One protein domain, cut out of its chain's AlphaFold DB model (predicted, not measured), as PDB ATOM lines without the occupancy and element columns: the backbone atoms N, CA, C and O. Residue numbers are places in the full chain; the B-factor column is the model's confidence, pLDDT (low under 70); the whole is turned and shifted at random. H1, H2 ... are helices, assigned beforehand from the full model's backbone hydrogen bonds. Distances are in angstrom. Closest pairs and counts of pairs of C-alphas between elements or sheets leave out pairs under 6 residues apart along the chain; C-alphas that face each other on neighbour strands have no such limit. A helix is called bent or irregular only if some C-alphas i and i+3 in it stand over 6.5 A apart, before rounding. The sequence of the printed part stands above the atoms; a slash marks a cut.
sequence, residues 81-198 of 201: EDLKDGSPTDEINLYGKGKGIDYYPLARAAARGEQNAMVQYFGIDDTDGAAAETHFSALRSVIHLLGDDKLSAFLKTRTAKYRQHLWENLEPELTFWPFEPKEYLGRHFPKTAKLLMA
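What this domain is: This is residues 81 to 198 of the 201 residues of the protein "SH3 domain-containing protein" of Roseimicrobium gellanilyticum (UniProt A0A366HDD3). A long, sharply bent helix, H4, joins two groups of short helices, most of them crossed. Its first arm, H4a, packs with H1 and the H2-H3 hairpin at one end of the body; its second arm, H4b, packs beside H8, which also touches H5 and H7, at the other end, while little H6 touches H4a. The printed part has 118 residues with eight named helices, H1 to H8 in order, and no named strand; the class is all helix. It is compact, with a radius of gyration of the C-alphas of 13.7 A and spans of 39 by 30 by 26 A.

How they stand to each other: H1, residues 91 to 98, touches H2, residues 103 to 112, about perpendicular at 86 degrees, closest at the C-alphas of Gly 96 and Tyr 103, 5.3 A apart. H2 and H3, residues 115 to 121, form a helical hairpin at a steep tilt of 40 degrees, opposite ways; C-alphas 110 and 118 are closest, at 4.4 A. H4, residues 129 to 156, was assigned as one helix by its hydrogen bonds but is bent: C-alphas 145 and 148 are 9.2 A apart. Its arms H4a, residues 129 to 145, and H4b, residues 148 to 156, are only just about perpendicular, at 72 degrees. With residues 138 to 145 alone, H4a touches H2 at a shallow tilt of 18 degrees, the same way; C-alphas 142 and 111 are closest, at 4.6 A. With residues 129 to 135 alone it touches H1, at 90 degrees; C-alphas 131 and 92 are closest, at 4.2 A. H6, residues 172 to 175, touches residues 136 to 140 of H4a, the closest C-alphas, 175 and 140, being 5.4 A apart. H8, residues 190 to 196, touches H4b at a shallow tilt of 30 degrees, the same way; C-alphas 192 and 152 are closest, at 4.5 A. H8 also touches H5, residues 160 to 169, at 81 degrees, with C-alphas 196 and 163 closest at 5.5 A. H7, residues 181 to 188, and H8 form a helical hairpin at 35.5 degrees, only just a steep tilt, with C-alphas 186 and 193 closest at 5.3 A. Every O i to N i+4 pair is within hydrogen-bond range in H1, H2, H3, H4a, H4b, H5 and H7; H8 has 2 of 3, and H6 is too short for one.

Where its parts are: H1 begins at C-alpha 91 (-23.033, 43.596, 6.307). H4a is 24.8 A long, from C-alpha 129 (-16.006, 42.379, 9.930); H2 is 14.4 A, H5 14.3 A and H4b 11.9 A. H8 ends at C-alpha 196 (-0.377, 35.096, -9.931).

The domain as a whole: The C-alphas of Thr 89 and Ala 198, the two farthest apart, are 39.8 A apart. The printed part has no cut, no link is long, and no printed residue has a pLDDT under 70.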
ATOM      1  N   GLU A  81     -25.380  28.063  -6.015       96.44
ATOM      2  CA  GLU A  81     -26.129  28.077  -4.753       96.44
ATOM      3  C   GLU A  81     -25.307  28.701  -3.614       96.44
ATOM      4  O   GLU A  81     -25.871  29.368  -2.749       96.44
ATOM      5  N   ASP A  82     -23.975  28.581  -3.664       95.50
ATOM      6  CA  ASP A  82     -23.058  29.213  -2.702       95.50
ATOM      7  C   ASP A  82     -23.025  30.746  -2.852       95.50
ATOM      8  O   ASP A  82     -22.521  31.456  -1.987       95.50
ATOM      9  N   LEU A  83     -23.588  31.270  -3.948       97.69
ATOM     10  CA  LEU A  83     -23.697  32.696  -4.260       97.69
ATOM     11  C   LEU A  83     -25.153  33.182  -4.263       97.69
ATOM     12  O   LEU A  83     -25.468  34.164  -4.945       97.69
ATOM     13  N   LYS A  84     -26.067  32.490  -3.577       97.19
ATOM     14  CA  LYS A  84     -27.453  32.951  -3.417       97.19
ATOM     15  C   LYS A  84     -27.530  34.236  -2.600       97.19
ATOM     16  O   LYS A  84     -26.653  34.516  -1.791       97.19
ATOM     17  N   ASP A  85     -28.603  34.993  -2.799       96.19
ATOM     18  CA  ASP A  85     -28.807  36.240  -2.066       96.19
ATOM     19  C   ASP A  85     -28.929  35.975  -0.557       96.19
ATOM     20  O   ASP A  85     -29.690  35.107  -0.119       96.19
ATOM     21  N   GLY A  86     -28.172  36.742   0.225       93.06
ATOM     22  CA  GLY A  86     -28.327  36.848   1.676       93.06
ATOM     23  C   GLY A  86     -29.443  37.817   2.078       93.06
ATOM     24  O   GLY A  86     -30.189  38.333   1.241       93.06
ATOM     25  N   SER A  87     -29.542  38.114   3.374       95.88
ATOM     26  CA  SER A  87     -30.463  39.140   3.864       95.88
ATOM     27  C   SER A  87     -30.043  40.521   3.344       95.88
ATOM     28  O   SER A  87     -28.857  40.858   3.388       95.88
ATOM     29  N   PRO A  88     -30.980  41.398   2.939       94.88
ATOM     30  CA  PRO A  88     -30.666  42.786   2.587       94.88
ATOM     31  C   PRO A  88     -29.962  43.585   3.696       94.88
ATOM     32  O   PRO A  88     -29.402  44.645   3.424       94.88
ATOM     33  N   THR A  89     -30.023  43.108   4.943       96.50
ATOM     34  CA  THR A  89     -29.372  43.719   6.111       96.50
ATOM     35  C   THR A  89     -28.023  43.097   6.462       96.50
ATOM     36  O   THR A  89     -27.411  43.545   7.426       96.50
ATOM     37  N   ASP A  90     -27.569  42.072   5.734       97.06
ATOM     38  CA  ASP A  90     -26.234  41.504   5.931       97.06
ATOM     39  C   ASP A  90     -25.171  42.568   5.635       97.06
ATOM     40  O   ASP A  90     -25.312  43.356   4.694       97.06
ATOM     41  N   GLU A  91     -24.084  42.574   6.411       97.81
ATOM     42  CA  GLU A  91     -23.033  43.596   6.307       97.81
ATOM     43  C   GLU A  91     -22.470  43.708   4.887       97.81
ATOM     44  O   GLU A  91     -22.240  44.814   4.405       97.81
ATOM     45  N   ILE A  92     -22.345  42.590   4.165       97.81
ATOM     46  CA  ILE A  92     -21.860  42.589   2.782       97.81
ATOM     47  C   ILE A  92     -22.806  43.313   1.806       97.81
ATOM     48  O   ILE A  92     -22.358  43.985   0.877       97.81
ATOM     49  N   ASN A  93     -24.120  43.225   2.033       97.94
ATOM     50  CA  ASN A  93     -25.125  43.902   1.217       97.94
ATOM     51  C   ASN A  93     -25.202  45.392   1.573       97.94
ATOM     52  O   ASN A  93     -25.363  46.230   0.683       97.94
ATOM     53  N   LEU A  94     -25.029  45.741   2.852       97.94
ATOM     54  CA  LEU A  94     -24.913  47.135   3.290       97.94
ATOM     55  C   LEU A  94     -23.643  47.795   2.731       97.94
ATOM     56  O   LEU A  94     -23.727  48.902   2.192       97.94
ATOM     57  N   TYR A  95     -22.508  47.091   2.784       97.69
ATOM     58  CA  TYR A  95     -21.255  47.477   2.135       97.69
ATOM     59  C   TYR A  95     -21.473  47.724   0.638       97.69
ATOM     60  O   TYR A  95     -21.183  48.813   0.137       97.69
ATOM     61  N   GLY A  96     -22.062  46.748  -0.066       97.19
ATOM     62  CA  GLY A  96     -22.342  46.852  -1.495       97.19
ATOM     63  C   GLY A  96     -23.200  48.075  -1.815       97.19
ATOM     64  O   GLY A  96     -22.815  48.912  -2.635       97.19
ATOM     65  N   LYS A  97     -24.312  48.258  -1.096       96.81
ATOM     66  CA  LYS A  97     -25.213  49.405  -1.264       96.81
ATOM     67  C   LYS A  97     -24.499  50.744  -1.072       96.81
ATOM     68  O   LYS A  97     -24.733  51.659  -1.861       96.81
ATOM     69  N   GLY A  98     -23.615  50.856  -0.078       97.00
ATOM     70  CA  GLY A  98     -22.797  52.052   0.156       97.00
ATOM     71  C   GLY A  98     -21.897  52.427  -1.029       97.00
ATOM     72  O   GLY A  98     -21.545  53.594  -1.189       97.00
ATOM     73  N   LYS A  99     -21.589  51.460  -1.898       95.94
ATOM     74  CA  LYS A  99     -20.767  51.621  -3.105       95.94
ATOM     75  C   LYS A  99     -21.556  51.556  -4.415       95.94
ATOM     76  O   LYS A  99     -20.955  51.551  -5.487       95.94
ATOM     77  N   GLY A 100     -22.888  51.497  -4.350       96.69
ATOM     78  CA  GLY A 100     -23.734  51.312  -5.533       96.69
ATOM     79  C   GLY A 100     -23.566  49.938  -6.193       96.69
ATOM     80  O   GLY A 100     -23.752  49.807  -7.400       96.69
ATOM     81  N   ILE A 101     -23.184  48.927  -5.413       96.62
ATOM     82  CA  ILE A 101     -22.975  47.546  -5.840       96.62
ATOM     83  C   ILE A 101     -24.124  46.683  -5.321       96.62
ATOM     84  O   ILE A 101     -24.402  46.660  -4.124       96.62
ATOM     85  N   ASP A 102     -24.739  45.912  -6.211       97.56
ATOM     86  CA  ASP A 102     -25.588  44.790  -5.817       97.56
ATOM     87  C   ASP A 102     -24.712  43.535  -5.690       97.56
ATOM     88  O   ASP A 102     -24.286  42.954  -6.693       97.56
ATOM     89  N   TYR A 103     -24.335  43.193  -4.454       98.44
ATOM     90  CA  TYR A 103     -23.185  42.328  -4.179       98.44
ATOM     91  C   TYR A 103     -23.327  40.923  -4.772       98.44
ATOM     92  O   TYR A 103     -22.459  40.472  -5.523       98.44
ATOM     93  N   TYR A 104     -24.420  40.225  -4.468       98.38
ATOM     94  CA  TYR A 104     -24.613  38.851  -4.924       98.38
ATOM     95  C   TYR A 104     -24.845  38.748  -6.444       98.38
ATOM     96  O   TYR A 104     -24.234  37.883  -7.082       98.38
ATOM     97  N   PRO A 105     -25.630  39.634  -7.089       98.56
ATOM     98  CA  PRO A 105     -25.664  39.736  -8.546       98.56
ATOM     99  C   PRO A 105     -24.294  39.991  -9.177       98.56
ATOM    100  O   PRO A 105     -23.964  39.322 -10.160       98.56
ATOM    101  N   LEU A 106     -23.479  40.883  -8.601       98.75
ATOM    102  CA  LEU A 106     -22.113  41.123  -9.063       98.75
ATOM    103  C   LEU A 106     -21.253  39.855  -8.942       98.75
ATOM    104  O   LEU A 106     -20.600  39.473  -9.912       98.75
ATOM    105  N   ALA A 107     -21.287  39.175  -7.792       98.69
ATOM    106  CA  ALA A 107     -20.535  37.943  -7.559       98.69
ATOM    107  C   ALA A 107     -20.916  36.847  -8.568       98.69
ATOM    108  O   ALA A 107     -20.046  36.212  -9.164       98.69
ATOM    109  N   ARG A 108     -22.215  36.662  -8.841       98.75
ATOM    110  CA  ARG A 108     -22.694  35.700  -9.848       98.75
ATOM    111  C   ARG A 108     -22.272  36.074 -11.269       98.75
ATOM    112  O   ARG A 108     -21.883  35.192 -12.032       98.75
ATOM    113  N   ALA A 109     -22.333  37.353 -11.642       98.81
ATOM    114  CA  ALA A 109     -21.866  37.824 -12.948       98.81
ATOM    115  C   ALA A 109     -20.348  37.611 -13.111       98.81
ATOM    116  O   ALA A 109     -19.889  37.093 -14.136       98.81
ATOM    117  N   ALA A 110     -19.570  37.900 -12.063       98.81
ATOM    118  CA  ALA A 110     -18.142  37.607 -12.018       98.81
ATOM    119  C   ALA A 110     -17.877  36.098 -12.153       98.81
ATOM    120  O   ALA A 110     -17.089  35.707 -13.008       98.81
ATOM    121  N   ALA A 111     -18.597  35.243 -11.418       98.69
ATOM    122  CA  ALA A 111     -18.490  33.782 -11.508       98.69
ATOM    123  C   ALA A 111     -18.814  33.225 -12.908       98.69
ATOM    124  O   ALA A 111     -18.266  32.201 -13.323       98.69
ATOM    125  N   ARG A 112     -19.677  33.896 -13.683       98.56
ATOM    126  CA  ARG A 112     -19.939  33.528 -15.088       98.56
ATOM    127  C   ARG A 112     -18.791  33.899 -16.028       98.56
ATOM    128  O   ARG A 112     -18.669  33.278 -17.090       98.56
ATOM    129  N   GLY A 113     -17.919  34.822 -15.627       98.31
ATOM    130  CA  GLY A 113     -16.799  35.325 -16.421       98.31
ATOM    131  C   GLY A 113     -17.091  36.636 -17.155       98.31
ATOM    132  O   GLY A 113     -16.410  36.955 -18.133       98.31
ATOM    133  N   GLU A 114     -18.113  37.383 -16.732       98.50
ATOM    134  CA  GLU A 114     -18.456  38.674 -17.329       98.50
ATOM    135  C   GLU A 114     -17.366  39.703 -16.997       98.50
ATOM    136  O   GLU A 114     -17.157  40.051 -15.839       98.50
ATOM    137  N   GLN A 115     -16.645  40.196 -18.011       96.06
ATOM    138  CA  GLN A 115     -15.379  40.918 -17.806       96.06
ATOM    139  C   GLN A 115     -15.501  42.145 -16.894       96.06
ATOM    140  O   GLN A 115     -14.675  42.321 -16.002       96.06
ATOM    141  N   ASN A 116     -16.534  42.971 -17.080       97.25
ATOM    142  CA  ASN A 116     -16.740  44.160 -16.248       97.25
ATOM    143  C   ASN A 116     -17.081  43.784 -14.801       97.25
ATOM    144  O   ASN A 116     -16.556  44.395 -13.873       97.25
ATOM    145  N   ALA A 117     -17.896  42.742 -14.613       98.56
ATOM    146  CA  ALA A 117     -18.224  42.225 -13.292       98.56
ATOM    147  C   ALA A 117     -16.986  41.645 -12.598       98.56
ATOM    148  O   ALA A 117     -16.767  41.915 -11.428       98.56
ATOM    149  N   MET A 118     -16.127  40.915 -13.318       98.44
ATOM    150  CA  MET A 118     -14.861  40.420 -12.770       98.44
ATOM    151  C   MET A 118     -13.947  41.567 -12.327       98.44
ATOM    152  O   MET A 118     -13.380  41.495 -11.243       98.44
ATOM    153  N   VAL A 119     -13.821  42.634 -13.130       96.88
ATOM    154  CA  VAL A 119     -13.030  43.819 -12.748       96.88
ATOM    155  C   VAL A 119     -13.566  44.442 -11.462       96.88
ATOM    156  O   VAL A 119     -12.783  44.722 -10.561       96.88
ATOM    157  N   GLN A 120     -14.880  44.654 -11.380       97.75
ATOM    158  CA  GLN A 120     -15.503  45.287 -10.223       97.75
ATOM    159  C   GLN A 120     -15.457  44.388  -8.979       97.75
ATOM    160  O   GLN A 120     -15.162  44.876  -7.896       97.75
ATOM    161  N   TYR A 121     -15.700  43.084  -9.130       98.19
ATOM    162  CA  TYR A 121     -15.716  42.123  -8.027       98.19
ATOM    163  C   TYR A 121     -14.324  41.896  -7.435       98.19
ATOM    164  O   TYR A 121     -14.153  42.017  -6.230       98.19
ATOM    165  N   PHE A 122     -13.309  41.645  -8.270       97.06
ATOM    166  CA  PHE A 122     -11.923  41.485  -7.806       97.06
ATOM    167  C   PHE A 122     -11.266  42.803  -7.366       97.06
ATOM    168  O   PHE A 122     -10.120  42.797  -6.927       97.06
ATOM    169  N   GLY A 123     -11.959  43.933  -7.529       95.62
ATOM    170  CA  GLY A 123     -11.570  45.226  -6.970       95.62
ATOM    171  C   GLY A 123     -12.175  45.515  -5.594       95.62
ATOM    172  O   GLY A 123     -11.988  46.618  -5.097       95.62
ATOM    173  N   ILE A 124     -12.932  44.583  -5.006       95.94
ATOM    174  CA  ILE A 124     -13.397  44.679  -3.618       95.94
ATOM    175  C   ILE A 124     -12.233  44.257  -2.715       95.94
ATOM    176  O   ILE A 124     -11.863  43.088  -2.705       95.94
ATOM    177  N   ASP A 125     -11.634  45.212  -2.004       94.12
ATOM    178  CA  ASP A 125     -10.425  44.992  -1.198       94.12
ATOM    179  C   ASP A 125     -10.420  45.720   0.156       94.12
ATOM    180  O   ASP A 125      -9.411  45.736   0.858       94.12
ATOM    181  N   ASP A 126     -11.556  46.293   0.551       95.06
ATOM    182  CA  ASP A 126     -11.716  47.072   1.782       95.06
ATOM    183  C   ASP A 126     -12.946  46.647   2.605       95.06
ATOM    184  O   ASP A 126     -13.509  47.440   3.358       95.06
ATOM    185  N   THR A 127     -13.380  45.392   2.462       94.69
ATOM    186  CA  THR A 127     -14.367  44.789   3.369       94.69
ATOM    187  C   THR A 127     -13.739  44.495   4.730       94.69
ATOM    188  O   THR A 127     -12.602  44.031   4.794       94.69
ATOM    189  N   ASP A 128     -14.503  44.659   5.807       92.50
ATOM    190  CA  ASP A 128     -14.125  44.309   7.177       92.50
ATOM    191  C   ASP A 128     -15.230  43.485   7.868       92.50
ATOM    192  O   ASP A 128     -16.267  43.190   7.273       92.50
ATOM    193  N   GLY A 129     -14.989  43.048   9.109       93.06
ATOM    194  CA  GLY A 129     -16.006  42.379   9.930       93.06
ATOM    195  C   GLY A 129     -16.690  41.192   9.239       93.06
ATOM    196  O   GLY A 129     -16.040  40.380   8.575       93.06
ATOM    197  N   ALA A 130     -18.016  41.101   9.369       94.12
ATOM    198  CA  ALA A 130     -18.785  40.022   8.756       94.12
ATOM    199  C   ALA A 130     -18.915  40.194   7.231       94.12
ATOM    200  O   ALA A 130     -19.139  39.213   6.510       94.12
ATOM    201  N   ALA A 131     -18.741  41.417   6.711       95.69
ATOM    202  CA  ALA A 131     -18.651  41.642   5.271       95.69
ATOM    203  C   ALA A 131     -17.416  40.943   4.683       95.69
ATOM    204  O   ALA A 131     -17.550  40.245   3.680       95.69
ATOM    205  N   ALA A 132     -16.249  41.056   5.323       93.12
ATOM    206  CA  ALA A 132     -15.027  40.379   4.887       93.12
ATOM    207  C   ALA A 132     -15.170  38.853   4.931       93.12
ATOM    208  O   ALA A 132     -14.874  38.181   3.946       93.12
ATOM    209  N   GLU A 133     -15.700  38.300   6.027       91.12
ATOM    210  CA  GLU A 133     -15.942  36.855   6.154       91.12
ATOM    211  C   GLU A 133     -16.842  36.327   5.025       91.12
ATOM    212  O   GLU A 133     -16.530  35.328   4.368       91.12
ATOM    213  N   THR A 134     -17.932  37.046   4.741       94.56
ATOM    214  CA  THR A 134     -18.833  36.709   3.632       94.56
ATOM    215  C   THR A 134     -18.141  36.869   2.279       94.56
ATOM    216  O   THR A 134     -18.342  36.055   1.372       94.56
ATOM    217  N   HIS A 135     -17.304  37.900   2.134       95.50
ATOM    218  CA  HIS A 135     -16.567  38.150   0.907       95.50
ATOM    219  C   HIS A 135     -15.583  37.028   0.595       95.50
ATOM    220  O   HIS A 135     -15.628  36.510  -0.515       95.50
ATOM    221  N   PHE A 136     -14.783  36.570   1.560       92.75
ATOM    222  CA  PHE A 136     -13.834  35.472   1.350       92.75
ATOM    223  C   PHE A 136     -14.527  34.152   0.986       92.75
ATOM    224  O   PHE A 136     -14.081  33.442   0.081       92.75
ATOM    225  N   SER A 137     -15.666  33.845   1.617       92.12
ATOM    226  CA  SER A 137     -16.471  32.663   1.268       92.12
ATOM    227  C   SER A 137     -17.009  32.731  -0.172       92.12
ATOM    228  O   SER A 137     -16.881  31.782  -0.959       92.12
ATOM    229  N   ALA A 138     -17.543  33.887  -0.570       96.00
ATOM    230  CA  ALA A 138     -18.004  34.112  -1.937       96.00
ATOM    231  C   ALA A 138     -16.841  34.125  -2.946       96.00
ATOM    232  O   ALA A 138     -16.968  33.557  -4.029       96.00
ATOM    233  N   LEU A 139     -15.695  34.708  -2.588       96.06
ATOM    234  CA  LEU A 139     -14.496  34.810  -3.418       96.06
ATOM    235  C   LEU A 139     -13.950  33.424  -3.759       96.06
ATOM    236  O   LEU A 139     -13.686  33.130  -4.930       96.06
ATOM    237  N   ARG A 140     -13.882  32.537  -2.757       95.62
ATOM    238  CA  ARG A 140     -13.586  31.112  -2.935       95.62
ATOM    239  C   ARG A 140     -14.528  30.489  -3.962       95.62
ATOM    240  O   ARG A 140     -14.056  29.851  -4.902       95.62
ATOM    241  N   SER A 141     -15.833  30.723  -3.850       97.31
ATOM    242  CA  SER A 141     -16.821  30.190  -4.796       97.31
ATOM    243  C   SER A 141     -16.649  30.752  -6.214       97.31
ATOM    244  O   SER A 141     -16.636  29.993  -7.184       97.31
ATOM    245  N   VAL A 142     -16.436  32.063  -6.353       98.56
ATOM    246  CA  VAL A 142     -16.222  32.738  -7.645       98.56
ATOM    247  C   VAL A 142     -14.988  32.190  -8.365       98.56
ATOM    248  O   VAL A 142     -15.073  31.877  -9.553       98.56
ATOM    249  N   ILE A 143     -13.860  32.007  -7.666       97.88
ATOM    250  CA  ILE A 143     -12.632  31.432  -8.246       97.88
ATOM    251  C   ILE A 143     -12.882  30.024  -8.792       97.88
ATOM    252  O   ILE A 143     -12.497  29.717  -9.925       97.88
ATOM    253  N   HIS A 144     -13.541  29.169  -8.011       97.75
ATOM    254  CA  HIS A 144     -13.774  27.778  -8.400       97.75
ATOM    255  C   HIS A 144     -14.815  27.651  -9.524       97.75
ATOM    256  O   HIS A 144     -14.657  26.797 -10.394       97.75
ATOM    257  N   LEU A 145     -15.813  28.543  -9.579       98.38
ATOM    258  CA  LEU A 145     -16.786  28.614 -10.679       98.38
ATOM    259  C   LEU A 145     -16.187  29.153 -11.984       98.38
ATOM    260  O   LEU A 145     -16.559  28.704 -13.073       98.38
ATOM    261  N   LEU A 146     -15.248  30.100 -11.899       98.56
ATOM    262  CA  LEU A 146     -14.478  30.556 -13.057       98.56
ATOM    263  C   LEU A 146     -13.597  29.433 -13.613       98.56
ATOM    264  O   LEU A 146     -13.458  29.297 -14.835       98.56
ATOM    265  N   GLY A 147     -13.006  28.642 -12.717       97.69
ATOM    266  CA  GLY A 147     -12.016  27.636 -13.066       97.69
ATOM    267  C   GLY A 147     -10.730  28.251 -13.626       97.69
ATOM    268  O   GLY A 147     -10.594  29.465 -13.803       97.69
ATOM    269  N   ASP A 148      -9.767  27.388 -13.943       98.12
ATOM    270  CA  ASP A 148      -8.442  27.824 -14.394       98.12
ATOM    271  C   ASP A 148      -8.475  28.596 -15.722       98.12
ATOM    272  O   ASP A 148      -7.730  29.555 -15.929       98.12
ATOM    273  N   ASP A 149      -9.361  28.211 -16.640       98.12
ATOM    274  CA  ASP A 149      -9.396  28.782 -17.987       98.12
ATOM    275  C   ASP A 149      -9.893  30.227 -18.002       98.12
ATOM    276  O   ASP A 149      -9.222  31.099 -18.564       98.12
ATOM    277  N   LYS A 150     -11.039  30.512 -17.374       98.44
ATOM    278  CA  LYS A 150     -11.603  31.868 -17.382       98.44
ATOM    279  C   LYS A 150     -10.792  32.812 -16.505       98.44
ATOM    280  O   LYS A 150     -10.531  33.942 -16.918       98.44
ATOM    281  N   LEU A 151     -10.361  32.348 -15.328       98.31
ATOM    282  CA  LEU A 151      -9.559  33.165 -14.426       98.31
ATOM    283  C   LEU A 151      -8.202  33.500 -15.057       98.31
ATOM    284  O   LEU A 151      -7.828  34.670 -15.116       98.31
ATOM    285  N   SER A 152      -7.502  32.522 -15.639       98.19
ATOM    286  CA  SER A 152      -6.239  32.807 -16.327       98.19
ATOM    287  C   SER A 152      -6.416  33.712 -17.552       98.19
ATOM    288  O   SER A 152      -5.581  34.587 -17.782       98.19
ATOM    289  N   ALA A 153      -7.499  33.566 -18.325       98.25
ATOM    290  CA  ALA A 153      -7.798  34.461 -19.444       98.25
ATOM    291  C   ALA A 153      -7.993  35.914 -18.984       98.25
ATOM    292  O   ALA A 153      -7.422  36.825 -19.585       98.25
ATOM    293  N   PHE A 154      -8.719  36.124 -17.883       98.00
ATOM    294  CA  PHE A 154      -8.869  37.439 -17.266       98.00
ATOM    295  C   PHE A 154      -7.512  38.022 -16.842       98.00
ATOM    296  O   PHE A 154      -7.161  39.130 -17.250       98.00
ATOM    297  N   LEU A 155      -6.708  37.257 -16.097       97.25
ATOM    298  CA  LEU A 155      -5.426  37.713 -15.547       97.25
ATOM    299  C   LEU A 155      -4.365  38.029 -16.607       97.25
ATOM    300  O   LEU A 155      -3.539  38.920 -16.395       97.25
ATOM    301  N   LYS A 156      -4.391  37.355 -17.765       96.94
ATOM    302  CA  LYS A 156      -3.479  37.639 -18.891       96.94
ATOM    303  C   LYS A 156      -3.588  39.072 -19.406       96.94
ATOM    304  O   LYS A 156      -2.613  39.606 -19.920       96.94
ATOM    305  N   THR A 157      -4.758  39.688 -19.261       95.62
ATOM    306  CA  THR A 157      -5.013  41.070 -19.702       95.62
ATOM    307  C   THR A 157      -4.665  42.119 -18.642       95.62
ATOM    308  O   THR A 157      -4.851  43.312 -18.867       95.62
ATOM    309  N   ARG A 158      -4.168  41.692 -17.473       95.75
ATOM    310  CA  ARG A 158      -3.866  42.561 -16.331       95.75
ATOM    311  C   ARG A 158      -2.370  42.807 -16.196       95.75
ATOM    312  O   ARG A 158      -1.548  42.006 -16.636       95.75
ATOM    313  N   THR A 159      -2.009  43.919 -15.564       95.00
ATOM    314  CA  THR A 159      -0.609  44.247 -15.259       95.00
ATOM    315  C   THR A 159      -0.057  43.318 -14.176       95.00
ATOM    316  O   THR A 159      -0.818  42.725 -13.413       95.00
ATOM    317  N   ALA A 160       1.272  43.207 -14.070       93.81
ATOM    318  CA  ALA A 160       1.903  42.442 -12.991       93.81
ATOM    319  C   ALA A 160       1.486  42.958 -11.603       93.81
ATOM    320  O   ALA A 160       1.084  42.163 -10.761       93.81
ATOM    321  N   LYS A 161       1.457  44.287 -11.417       93.00
ATOM    322  CA  LYS A 161       1.005  44.924 -10.171       93.00
ATOM    323  C   LYS A 161      -0.432  44.547  -9.806       93.00
ATOM    324  O   LYS A 161      -0.703  44.261  -8.651       93.00
ATOM    325  N   TYR A 162      -1.345  44.518 -10.780       94.25
ATOM    326  CA  TYR A 162      -2.722  44.090 -10.524       94.25
ATOM    327  C   TYR A 162      -2.785  42.625 -10.080       94.25
ATOM    328  O   TYR A 162      -3.522  42.297  -9.161       94.25
ATOM    329  N   ARG A 163      -2.019  41.736 -10.726       95.31
ATOM    330  CA  ARG A 163      -2.000  40.312 -10.358       95.31
ATOM    331  C   ARG A 163      -1.429  40.087  -8.961       95.31
ATOM    332  O   ARG A 163      -1.965  39.255  -8.241       95.31
ATOM    333  N   GLN A 164      -0.392  40.838  -8.593       92.62
ATOM    334  CA  GLN A 164       0.169  40.820  -7.246       92.62
ATOM    335  C   GLN A 164      -0.850  41.317  -6.211       92.62
ATOM    336  O   GLN A 164      -1.113  40.612  -5.246       92.62
ATOM    337  N   HIS A 165      -1.474  42.472  -6.458       92.31
ATOM    338  CA  HIS A 165      -2.517  43.026  -5.584       92.31
ATOM    339  C   HIS A 165      -3.666  42.039  -5.380       92.31
ATOM    340  O   HIS A 165      -4.077  41.771  -4.260       92.31
ATOM    341  N   LEU A 166      -4.143  41.426  -6.468       93.75
ATOM    342  CA  LEU A 166      -5.175  40.403  -6.372       93.75
ATOM    343  C   LEU A 166      -4.708  39.213  -5.532       93.75
ATOM    344  O   LEU A 166      -5.467  38.767  -4.690       93.75
ATOM    345  N   TRP A 167      -3.491  38.702  -5.746       93.00
ATOM    346  CA  TRP A 167      -2.951  37.588  -4.960       93.00
ATOM    347  C   TRP A 167      -2.954  37.872  -3.455       93.00
ATOM    348  O   TRP A 167      -3.345  37.002  -2.681       93.00
ATOM    349  N   GLU A 168      -2.552  39.078  -3.059       90.69
ATOM    350  CA  GLU A 168      -2.562  39.528  -1.665       90.69
ATOM    351  C   GLU A 168      -4.005  39.593  -1.128       90.69
ATOM    352  O   GLU A 168      -4.307  38.984  -0.105       90.69
ATOM    353  N   ASN A 169      -4.926  40.197  -1.885       90.00
ATOM    354  CA  ASN A 169      -6.336  40.336  -1.494       90.00
ATOM    355  C   ASN A 169      -7.135  39.031  -1.505       90.00
ATOM    356  O   ASN A 169      -8.217  38.967  -0.923       90.00
ATOM    357  N   LEU A 170      -6.642  37.987  -2.180       89.81
ATOM    358  CA  LEU A 170      -7.263  36.671  -2.088       89.81
ATOM    359  C   LEU A 170      -7.176  36.104  -0.673       89.81
ATOM    360  O   LEU A 170      -7.872  35.128  -0.418       89.81
ATOM    361  N   GLU A 171      -6.326  36.644   0.206       88.19
ATOM    362  CA  GLU A 171      -6.018  36.059   1.514       88.19
ATOM    363  C   GLU A 171      -5.830  34.537   1.383       88.19
ATOM    364  O   GLU A 171      -6.651  33.756   1.878       88.19
ATOM    365  N   PRO A 172      -4.816  34.074   0.617       86.94
ATOM    366  CA  PRO A 172      -4.786  32.709   0.090       86.94
ATOM    367  C   PRO A 172      -4.914  31.624   1.167       86.94
ATOM    368  O   PRO A 172      -5.552  30.599   0.939       86.94
ATOM    369  N   GLU A 173      -4.360  31.875   2.351       87.38
ATOM    370  CA  GLU A 173      -4.465  31.008   3.529       87.38
ATOM    371  C   GLU A 173      -5.921  30.752   3.953       87.38
ATOM    372  O   GLU A 173      -6.270  29.631   4.314       87.38
ATOM    373  N   LEU A 174      -6.783  31.771   3.877       86.00
ATOM    374  CA  LEU A 174      -8.208  31.673   4.198       86.00
ATOM    375  C   LEU A 174      -8.999  31.094   3.023       86.00
ATOM    376  O   LEU A 174      -9.767  30.146   3.193       86.00
ATOM    377  N   THR A 175      -8.785  31.624   1.817       88.25
ATOM    378  CA  THR A 175      -9.557  31.246   0.621       88.25
ATOM    379  C   THR A 175      -9.340  29.791   0.206       88.25
ATOM    380  O   THR A 175     -10.264  29.142  -0.294       88.25
ATOM    381  N   PHE A 176      -8.138  29.252   0.421       92.06
ATOM    382  CA  PHE A 176      -7.788  27.881   0.041       92.06
ATOM    383  C   PHE A 176      -7.641  26.929   1.231       92.06
ATOM    384  O   PHE A 176      -7.238  25.784   1.031       92.06
ATOM    385  N   TRP A 177      -8.022  27.334   2.447       90.94
ATOM    386  CA  TRP A 177      -8.019  26.442   3.608       90.94
ATOM    387  C   TRP A 177      -8.789  25.126   3.323       90.94
ATOM    388  O   TRP A 177      -9.873  25.159   2.727       90.94
ATOM    389  N   PRO A 178      -8.283  23.943   3.738       93.38
ATOM    390  CA  PRO A 178      -7.058  23.682   4.504       93.38
ATOM    391  C   PRO A 178      -5.814  23.378   3.656       93.38
ATOM    392  O   PRO A 178      -4.860  22.779   4.158       93.38
ATOM    393  N   PHE A 179      -5.828  23.703   2.368       95.38
ATOM    394  CA  PHE A 179      -4.768  23.352   1.428       95.38
ATOM    395  C   PHE A 179      -3.663  24.406   1.404       95.38
ATOM    396  O   PHE A 179      -3.934  25.587   1.598       95.38
ATOM    397  N   GLU A 180      -2.425  23.983   1.127       95.44
ATOM    398  CA  GLU A 180      -1.335  24.929   0.863       95.44
ATOM    399  C   GLU A 180      -1.654  25.672  -0.445       95.44
ATOM    400  O   GLU A 180      -1.834  25.011  -1.477       95.44
ATOM    401  N   PRO A 181      -1.802  27.011  -0.431       93.94
ATOM    402  CA  PRO A 181      -2.363  27.737  -1.564       93.94
ATOM    403  C   PRO A 181      -1.568  27.597  -2.863       93.94
ATOM    404  O   PRO A 181      -2.161  27.473  -3.940       93.94
ATOM    405  N   LYS A 182      -0.231  27.603  -2.795       93.44
ATOM    406  CA  LYS A 182       0.631  27.532  -3.982       93.44
ATOM    407  C   LYS A 182       0.594  26.141  -4.614       93.44
ATOM    408  O   LYS A 182       0.489  26.034  -5.835       93.44
ATOM    409  N   GLU A 183       0.627  25.081  -3.815       95.00
ATOM    410  CA  GLU A 183       0.492  23.690  -4.242       95.00
ATOM    411  C   GLU A 183      -0.911  23.420  -4.788       95.00
ATOM    412  O   GLU A 183      -1.054  22.800  -5.848       95.00
ATOM    413  N   TYR A 184      -1.944  23.916  -4.101       96.62
ATOM    414  CA  TYR A 184      -3.337  23.778  -4.511       96.62
ATOM    415  C   TYR A 184      -3.574  24.424  -5.876       96.62
ATOM    416  O   TYR A 184      -4.032  23.761  -6.811       96.62
ATOM    417  N   LEU A 185      -3.194  25.694  -6.036       96.06
ATOM    418  CA  LEU A 185      -3.326  26.395  -7.311       96.06
ATOM    419  C   LEU A 185      -2.402  25.814  -8.375       96.06
ATOM    420  O   LEU A 185      -2.833  25.614  -9.504       96.06
ATOM    421  N   GLY A 186      -1.156  25.486  -8.038       96.06
ATOM    422  CA  GLY A 186      -0.219  24.867  -8.974       96.06
ATOM    423  C   GLY A 186      -0.753  23.560  -9.563       96.06
ATOM    424  O   GLY A 186      -0.513  23.264 -10.734       96.06
ATOM    425  N   ARG A 187      -1.522  22.801  -8.777       95.94
ATOM    426  CA  ARG A 187      -2.137  21.546  -9.209       95.94
ATOM    427  C   ARG A 187      -3.466  21.732  -9.930       95.94
ATOM    428  O   ARG A 187      -3.676  21.113 -10.971       95.94
ATOM    429  N   HIS A 188      -4.376  22.510  -9.357       96.31
ATOM    430  CA  HIS A 188      -5.772  22.565  -9.800       96.31
ATOM    431  C   HIS A 188      -6.069  23.763 -10.708       96.31
ATOM    432  O   HIS A 188      -7.010  23.708 -11.497       96.31
ATOM    433  N   PHE A 189      -5.228  24.798 -10.655       97.38
ATOM    434  CA  PHE A 189      -5.318  26.025 -11.444       97.38
ATOM    435  C   PHE A 189      -3.962  26.406 -12.083       97.38
ATOM    436  O   PHE A 189      -3.478  27.529 -11.902       97.38
ATOM    437  N   PRO A 190      -3.286  25.494 -12.811       97.06
ATOM    438  CA  PRO A 190      -1.904  25.694 -13.252       97.06
ATOM    439  C   PRO A 190      -1.691  26.908 -14.174       97.06
ATOM    440  O   PRO A 190      -0.596  27.474 -14.191       97.06
ATOM    441  N   LYS A 191      -2.684  27.328 -14.970       97.88
ATOM    442  CA  LYS A 191      -2.569  28.520 -15.837       97.88
ATOM    443  C   LYS A 191      -2.657  29.802 -15.012       97.88
ATOM    444  O   LYS A 191      -1.900  30.738 -15.262       97.88
ATOM    445  N   THR A 192      -3.556  29.831 -14.038       97.38
ATOM    446  CA  THR A 192      -3.761  30.931 -13.089       97.38
ATOM    447  C   THR A 192      -2.560  31.074 -12.164       97.38
ATOM    448  O   THR A 192      -2.007  32.163 -12.037       97.38
ATOM    449  N   ALA A 193      -2.096  29.959 -11.599       96.12
ATOM    450  CA  ALA A 193      -0.911  29.853 -10.758       96.12
ATOM    451  C   ALA A 193       0.310  30.534 -11.393       96.12
ATOM    452  O   ALA A 193       0.947  31.380 -10.770       96.12
ATOM    453  N   LYS A 194       0.583  30.247 -12.674       95.81
ATOM    454  CA  LYS A 194       1.683  30.872 -13.431       95.81
ATOM    455  C   LYS A 194       1.572  32.391 -13.544       95.81
ATOM    456  O   LYS A 194       2.586  33.052 -13.712       95.81
ATOM    457  N   LEU A 195       0.363  32.944 -13.519       96.19
ATOM    458  CA  LEU A 195       0.129  34.380 -13.677       96.19
ATOM    459  C   LEU A 195       0.183  35.119 -12.338       96.19
ATOM    460  O   LEU A 195       0.724  36.222 -12.295       96.19
ATOM    461  N   LEU A 196      -0.371  34.521 -11.279       92.56
ATOM    462  CA  LEU A 196      -0.377  35.096  -9.931       92.56
ATOM    463  C   LEU A 196       0.994  34.993  -9.251       92.56
ATOM    464  O   LEU A 196       1.385  35.913  -8.548       92.56
ATOM    465  N   MET A 197       1.743  33.914  -9.499       85.56
ATOM    466  CA  MET A 197       3.031  33.663  -8.835       85.56
ATOM    467  C   MET A 197       4.260  34.098  -9.647       85.56
ATOM    468  O   MET A 197       5.384  33.970  -9.166       85.56
ATOM    469  N   ALA A 198       4.083  34.622 -10.866       72.75
ATOM    470  CA  ALA A 198       5.185  35.194 -11.640       72.75
ATOM    471  C   ALA A 198       5.658  36.510 -10.992       72.75
ATOM    472  O   ALA A 198       5.130  37.576 -11.305       72.75
TER     473      ALA A 198